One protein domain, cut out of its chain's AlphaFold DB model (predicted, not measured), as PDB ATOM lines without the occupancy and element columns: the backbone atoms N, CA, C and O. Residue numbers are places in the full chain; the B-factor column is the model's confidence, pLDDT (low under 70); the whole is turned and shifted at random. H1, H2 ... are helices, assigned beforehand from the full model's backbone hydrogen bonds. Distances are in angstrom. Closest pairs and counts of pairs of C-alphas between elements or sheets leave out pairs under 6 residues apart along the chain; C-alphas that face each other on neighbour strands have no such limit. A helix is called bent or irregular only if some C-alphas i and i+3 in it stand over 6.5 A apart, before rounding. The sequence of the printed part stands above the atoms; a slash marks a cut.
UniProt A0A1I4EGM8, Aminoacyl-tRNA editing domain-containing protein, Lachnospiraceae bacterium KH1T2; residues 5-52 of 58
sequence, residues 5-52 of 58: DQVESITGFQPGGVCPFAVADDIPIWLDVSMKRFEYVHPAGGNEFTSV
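Overview. This is residues 5 to 52 of the 58 residues of the protein "Aminoacyl-tRNA editing domain-containing protein" of Lachnospiraceae bacterium KH1T2 (UniProt A0A1I4EGM8). This is a domain of little regular structure, a wide loop of chain with the short helix H1 at one end and H2 at the other, sticking out with residues 32 to 39. Look for the return from H2, which brings residues 44 to 46 back beside residues 17 to 19. The 48 printed residues hold H1, then H2, and no named strand; the class is all helix, with 12 residues in named elements. The whole is only just loose, close to compact, with a radius of gyration of the C-alphas of 11.7 A and spans of 33 by 26 by 16 A.

Arrangement. Start at H1, residues 5 to 11; it is apart from H2, residues 33 to 37. Within hydrogen-bond range are 2 of 3 O i to N i+4 pairs in H1 and 0 of 1 in H2, where 2 of 2 O i to N i+3 pairs are.

Along the chain. Find C-alpha 5 at (35.629, -24.644, -37.860); H1 runs 11.3 A to C-alpha 11 and is irregular, C-alphas 5 and 8 being 7.1 A apart. H2 runs 8.4 A to C-alpha 37 at (39.914, -46.372, -12.313).

Size, cuts and confidence. The C-alphas farthest apart, Asp 5 and Glu 39, are 34.3 A apart. The H1 to H2 link is long, 21 residues. The printed part has no cut, and no printed residue is under 70 in pLDDT.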
ATOM      1  N   ASP A   5      36.743 -25.024 -36.988       95.88
ATOM      2  CA  ASP A   5      35.629 -24.644 -37.860       95.88
ATOM      3  C   ASP A   5      34.848 -25.844 -38.418       95.88
ATOM      4  O   ASP A   5      33.727 -25.677 -38.885       95.88
ATOM      5  N   GLN A   6      35.400 -27.059 -38.333       96.12
ATOM      6  CA  GLN A   6      34.747 -28.290 -38.788       96.12
ATOM      7  C   GLN A   6      34.100 -29.094 -37.651       96.12
ATOM      8  O   GLN A   6      33.385 -30.056 -37.912       96.12
ATOM      9  N   VAL A   7      34.351 -28.744 -36.384       94.62
ATOM     10  CA  VAL A   7      33.881 -29.534 -35.231       94.62
ATOM     11  C   VAL A   7      32.361 -29.644 -35.218       94.62
ATOM     12  O   VAL A   7      31.829 -30.747 -35.105       94.62
ATOM     13  N   GLU A   8      31.667 -28.518 -35.360       94.88
ATOM     14  CA  GLU A   8      30.207 -28.486 -35.294       94.88
ATOM     15  C   GLU A   8      29.566 -29.188 -36.489       94.88
ATOM     16  O   GLU A   8      28.627 -29.953 -36.305       94.88
ATOM     17  N   SER A   9      30.100 -28.998 -37.699       94.88
ATOM     18  CA  SER A   9      29.537 -29.634 -38.894       94.88
ATOM     19  C   SER A   9      29.680 -31.156 -38.883       94.88
ATOM     20  O   SER A   9      28.844 -31.841 -39.465       94.88
ATOM     21  N   ILE A  10      30.713 -31.683 -38.217       94.31
ATOM     22  CA  ILE A  10      30.947 -33.126 -38.090       94.31
ATOM     23  C   ILE A  10      30.185 -33.710 -36.896       94.31
ATOM     24  O   ILE A  10      29.546 -34.746 -37.022       94.31
ATOM     25  N   THR A  11      30.278 -33.081 -35.724       94.12
ATOM     26  CA  THR A  11      29.811 -33.681 -34.459       94.12
ATOM     27  C   THR A  11      28.427 -33.212 -34.022       94.12
ATOM     28  O   THR A  11      27.827 -33.844 -33.159       94.12
ATOM     29  N   GLY A  12      27.937 -32.097 -34.570       93.94
ATOM     30  CA  GLY A  12      26.726 -31.413 -34.108       93.94
ATOM     31  C   GLY A  12      26.930 -30.511 -32.884       93.94
ATOM     32  O   GLY A  12      25.971 -29.902 -32.419       93.94
ATOM     33  N   PHE A  13      28.159 -30.397 -32.362       94.75
ATOM     34  CA  PHE A  13      28.462 -29.634 -31.149       94.75
ATOM     35  C   PHE A  13      29.547 -28.579 -31.370       94.75
ATOM     36  O   PHE A  13      30.517 -28.783 -32.098       94.75
ATOM     37  N   GLN A  14      29.428 -27.456 -30.664       94.44
ATOM     38  CA  GLN A  14      30.459 -26.421 -30.650       94.44
ATOM     39  C   GLN A  14      31.749 -26.913 -29.961       94.44
ATOM     40  O   GLN A  14      31.684 -27.674 -28.986       94.44
ATOM     41  N   PRO A  15      32.936 -26.441 -30.393       93.31
ATOM     42  CA  PRO A  15      34.181 -26.667 -29.664       93.31
ATOM     43  C   PRO A  15      34.053 -26.273 -28.185       93.31
ATOM     44  O   PRO A  15      33.660 -25.153 -27.873       93.31
ATOM     45  N   GLY A  16      34.420 -27.183 -27.279       90.81
ATOM     46  CA  GLY A  16      34.271 -27.008 -25.826       90.81
ATOM     47  C   GLY A  16      33.016 -27.656 -25.229       90.81
ATOM     48  O   GLY A  16      32.994 -27.900 -24.030       90.81
ATOM     49  N   GLY A  17      32.026 -28.011 -26.055       94.38
ATOM     50  CA  GLY A  17      30.797 -28.700 -25.640       94.38
ATOM     51  C   GLY A  17      30.564 -30.041 -26.339       94.38
ATOM     52  O   GLY A  17      29.437 -30.524 -26.347       94.38
ATOM     53  N   VAL A  18      31.597 -30.626 -26.957       94.94
ATOM     54  CA  VAL A  18      31.483 -31.852 -27.766       94.94
ATOM     55  C   VAL A  18      31.090 -33.043 -26.894       94.94
ATOM     56  O   VAL A  18      31.915 -33.591 -26.162       94.94
ATOM     57  N   CYS A  19      29.818 -33.425 -26.974       95.25
ATOM     58  CA  CYS A  19      29.240 -34.538 -26.235       95.25
ATOM     59  C   CYS A  19      29.582 -35.871 -26.921       95.25
ATOM     60  O   CYS A  19      29.487 -35.949 -28.145       95.25
ATOM     61  N   PRO A  20      29.936 -36.938 -26.180       94.06
ATOM     62  CA  PRO A  20      30.082 -38.274 -26.760       94.06
ATOM     63  C   PRO A  20      28.731 -38.948 -27.053       94.06
ATOM     64  O   PRO A  20      28.699 -40.012 -27.663       94.06
ATOM     65  N   PHE A  21      27.622 -38.361 -26.597       93.00
ATOM     66  CA  PHE A  21      26.269 -38.873 -26.790       93.00
ATOM     67  C   PHE A  21      25.554 -38.110 -27.906       93.00
ATOM     68  O   PHE A  21      25.804 -36.923 -28.105       93.00
ATOM     69  N   ALA A  22      24.613 -38.783 -28.577       91.69
ATOM     70  CA  ALA A  22      23.786 -38.203 -29.641       91.69
ATOM     71  C   ALA A  22      24.588 -37.563 -30.797       91.69
ATOM     72  O   ALA A  22      24.112 -36.632 -31.444       91.69
ATOM     73  N   VAL A  23      25.799 -38.067 -31.053       92.56
ATOM     74  CA  VAL A  23      26.541 -37.800 -32.294       92.56
ATOM     75  C   VAL A  23      25.955 -38.626 -33.445       92.56
ATOM     76  O   VAL A  23      25.149 -39.527 -33.213       92.56
ATOM     77  N   ALA A  24      26.357 -38.333 -34.682       90.88
ATOM     78  CA  ALA A  24      25.951 -39.125 -35.841       90.88
ATOM     79  C   ALA A  24      26.382 -40.602 -35.709       90.88
ATOM     80  O   ALA A  24      27.467 -40.897 -35.204       90.88
ATOM     81  N   ASP A  25      25.529 -41.521 -36.177       88.94
ATOM     82  CA  ASP A  25      25.693 -42.978 -36.009       88.94
ATOM     83  C   ASP A  25      26.975 -43.543 -36.653       88.94
ATOM     84  O   ASP A  25      27.425 -44.637 -36.311       88.94
ATOM     85  N   ASP A  26      27.573 -42.816 -37.598       93.00
ATOM     86  CA  ASP A  26      28.813 -43.182 -38.283       93.00
ATOM     87  C   ASP A  26      30.082 -42.764 -37.520       93.00
ATOM     88  O   ASP A  26      31.193 -43.097 -37.944       93.00
ATOM     89  N   ILE A  27      29.942 -42.078 -36.381       93.69
ATOM     90  CA  ILE A  27      31.060 -41.624 -35.552       93.69
ATOM     91  C   ILE A  27      31.325 -42.648 -34.439       93.69
ATOM     92  O   ILE A  27      30.575 -42.717 -33.463       93.69
ATOM     93  N   PRO A  28      32.415 -43.436 -34.519       94.06
ATOM     94  CA  PRO A  28      32.735 -44.394 -33.474       94.06
ATOM     95  C   PRO A  28      33.200 -43.682 -32.198       94.06
ATOM     96  O   PRO A  28      34.071 -42.807 -32.234       94.06
ATOM     97  N   ILE A  29      32.673 -44.122 -31.056       94.00
ATOM     98  CA  ILE A  29      33.059 -43.633 -29.732       94.00
ATOM     99  C   ILE A  29      34.021 -44.623 -29.079       94.00
ATOM    100  O   ILE A  29      33.733 -45.812 -28.957       94.00
ATOM    101  N   TRP A  30      35.167 -44.114 -28.631       94.31
ATOM    102  CA  TRP A  30      36.196 -44.889 -27.945       94.31
ATOM    103  C   TRP A  30      36.419 -44.328 -26.547       94.31
ATOM    104  O   TRP A  30      36.569 -43.119 -26.373       94.31
ATOM    105  N   LEU A  31      36.480 -45.218 -25.560       94.81
ATOM    106  CA  LEU A  31      36.793 -44.878 -24.176       94.81
ATOM    107  C   LEU A  31      38.182 -45.397 -23.825       94.81
ATOM    108  O   LEU A  31      38.535 -46.534 -24.146       94.81
ATOM    109  N   ASP A  32      38.967 -44.571 -23.141       96.69
ATOM    110  CA  ASP A  32      40.282 -44.987 -22.672       96.69
ATOM    111  C   ASP A  32      40.145 -45.983 -21.511       96.69
ATOM    112  O   ASP A  32      39.372 -45.776 -20.572       96.69
ATOM    113  N   VAL A  33      40.925 -47.069 -21.544       96.62
ATOM    114  CA  VAL A  33      40.868 -48.130 -20.522       96.62
ATOM    115  C   VAL A  33      41.142 -47.582 -19.118       96.62
ATOM    116  O   VAL A  33      40.599 -48.106 -18.141       96.62
ATOM    117  N   SER A  34      41.930 -46.512 -18.996       96.88
ATOM    118  CA  SER A  34      42.214 -45.876 -17.711       96.88
ATOM    119  C   SER A  34      40.972 -45.288 -17.041       96.88
ATOM    120  O   SER A  34      40.988 -45.180 -15.818       96.88
ATOM    121  N   MET A  35      39.881 -44.992 -17.765       96.31
ATOM    122  CA  MET A  35      38.633 -44.484 -17.170       96.31
ATOM    123  C   MET A  35      38.038 -45.454 -16.140       96.31
ATOM    124  O   MET A  35      37.403 -45.012 -15.186       96.31
ATOM    125  N   LYS A  36      38.329 -46.760 -16.252       95.31
ATOM    126  CA  LYS A  36      37.899 -47.798 -15.296       95.31
ATOM    127  C   LYS A  36      38.421 -47.596 -13.868       95.31
ATOM    128  O   LYS A  36      37.945 -48.261 -12.955       95.31
ATOM    129  N   ARG A  37      39.404 -46.711 -13.654       97.19
ATOM    130  CA  ARG A  37      39.914 -46.372 -12.313       97.19
ATOM    131  C   ARG A  37      38.992 -45.437 -11.522       97.19
ATOM    132  O   ARG A  37      39.269 -45.193 -10.350       97.19
ATOM    133  N   PHE A  38      37.981 -44.857 -12.167       97.25
ATOM    134  CA  PHE A  38      37.044 -43.918 -11.560       97.25
ATOM    135  C   PHE A  38      35.654 -44.551 -11.479       97.25
ATOM    136  O   PHE A  38      35.206 -45.179 -12.433       97.25
ATOM    137  N   GLU A  39      34.966 -44.359 -10.352       97.56
ATOM    138  CA  GLU A  39      33.564 -44.779 -10.204       97.56
ATOM    139  C   GLU A  39      32.647 -43.967 -11.131       97.56
ATOM    140  O   GLU A  39      31.759 -44.523 -11.772       97.56
ATOM    141  N   TYR A  40      32.915 -42.662 -11.253       97.81
ATOM    142  CA  TYR A  40      32.183 -41.750 -12.125       97.81
ATOM    143  C   TYR A  40      33.120 -40.937 -13.011       97.81
ATOM    144  O   TYR A  40      34.225 -40.567 -12.608       97.81
ATOM    145  N   VAL A  41      32.631 -40.606 -14.200       97.00
ATOM    146  CA  VAL A  41      33.261 -39.721 -15.178       97.00
ATOM    147  C   VAL A  41      32.267 -38.637 -15.595       97.00
ATOM    148  O   VAL A  41      31.055 -38.791 -15.446       97.00
ATOM    149  N   HIS A  42      32.797 -37.514 -16.079       96.56
ATOM    150  CA  HIS A  42      32.011 -36.332 -16.429       96.56
ATOM    151  C   HIS A  42      32.301 -35.884 -17.870       96.56
ATOM    152  O   HIS A  42      33.084 -34.952 -18.069       96.56
ATOM    153  N   PRO A  43      31.737 -36.555 -18.892       95.81
ATOM    154  CA  PRO A  43      31.770 -36.056 -20.265       95.81
ATOM    155  C   PRO A  43      31.015 -34.726 -20.422       95.81
ATOM    156  O   PRO A  43      30.140 -34.383 -19.621       95.81
ATOM    157  N   ALA A  44      31.336 -33.992 -21.493       96.31
ATOM    158  CA  ALA A  44      30.597 -32.794 -21.886       96.31
ATOM    159  C   ALA A  44      29.133 -33.135 -22.205       96.31
ATOM    160  O   ALA A  44      28.849 -34.179 -22.788       96.31
ATOM    161  N   GLY A  45      28.213 -32.248 -21.822       95.19
ATOM    162  CA  GLY A  45      26.767 -32.435 -21.953       95.19
ATOM    163  C   GLY A  45      26.136 -31.717 -23.148       95.19
ATOM    164  O   GLY A  45      24.946 -31.414 -23.098       95.19
ATOM    165  N   GLY A  46      26.915 -31.387 -24.182       94.00
ATOM    166  CA  GLY A  46      26.418 -30.783 -25.425       94.00
ATOM    167  C   GLY A  46      26.494 -29.255 -25.508       94.00
ATOM    168  O   GLY A  46      26.096 -28.682 -26.518       94.00
ATOM    169  N   ASN A  47      26.998 -28.576 -24.476       92.06
ATOM    170  CA  ASN A  47      27.345 -27.154 -24.518       92.06
ATOM    171  C   ASN A  47      28.486 -26.842 -23.528       92.06
ATOM    172  O   ASN A  47      29.013 -27.743 -22.879       92.06
ATOM    173  N   GLU A  48      28.882 -25.573 -23.428       91.00
ATOM    174  CA  GLU A  48      30.017 -25.125 -22.605       91.00
ATOM    175  C   GLU A  48      29.751 -25.113 -21.083       91.00
ATOM    176  O   GLU A  48      30.686 -24.970 -20.296       91.00
ATOM    177  N   PHE A  49      28.497 -25.278 -20.652       93.69
ATOM    178  CA  PHE A  49      28.078 -25.158 -19.249       93.69
ATOM    179  C   PHE A  49      27.573 -26.467 -18.636       93.69
ATOM    180  O   PHE A  49      27.317 -26.519 -17.431       93.69
ATOM    181  N   THR A  50      27.401 -27.522 -19.434       94.69
ATOM    182  CA  THR A  50      26.803 -28.783 -18.984       94.69
ATOM    183  C   THR A  50      27.792 -29.943 -19.034       94.69
ATOM    184  O   THR A  50      28.589 -30.097 -19.959       94.69
ATOM    185  N   SER A  51      27.703 -30.812 -18.029       95.75
ATOM    186  CA  SER A  51      28.353 -32.124 -18.007       95.75
ATOM    187  C   SER A  51      27.376 -33.160 -17.466       95.75
ATOM    188  O   SER A  51      26.425 -32.809 -16.761       95.75
ATOM    189  N   VAL A  52      27.603 -34.428 -17.793       95.44
ATOM    190  CA  VAL A  52      26.762 -35.535 -17.323       95.44
ATOM    191  C   VAL A  52      27.594 -36.416 -16.406       95.44
ATOM    192  O   VAL A  52      28.686 -36.818 -16.783       95.44
TER     193      VAL A  52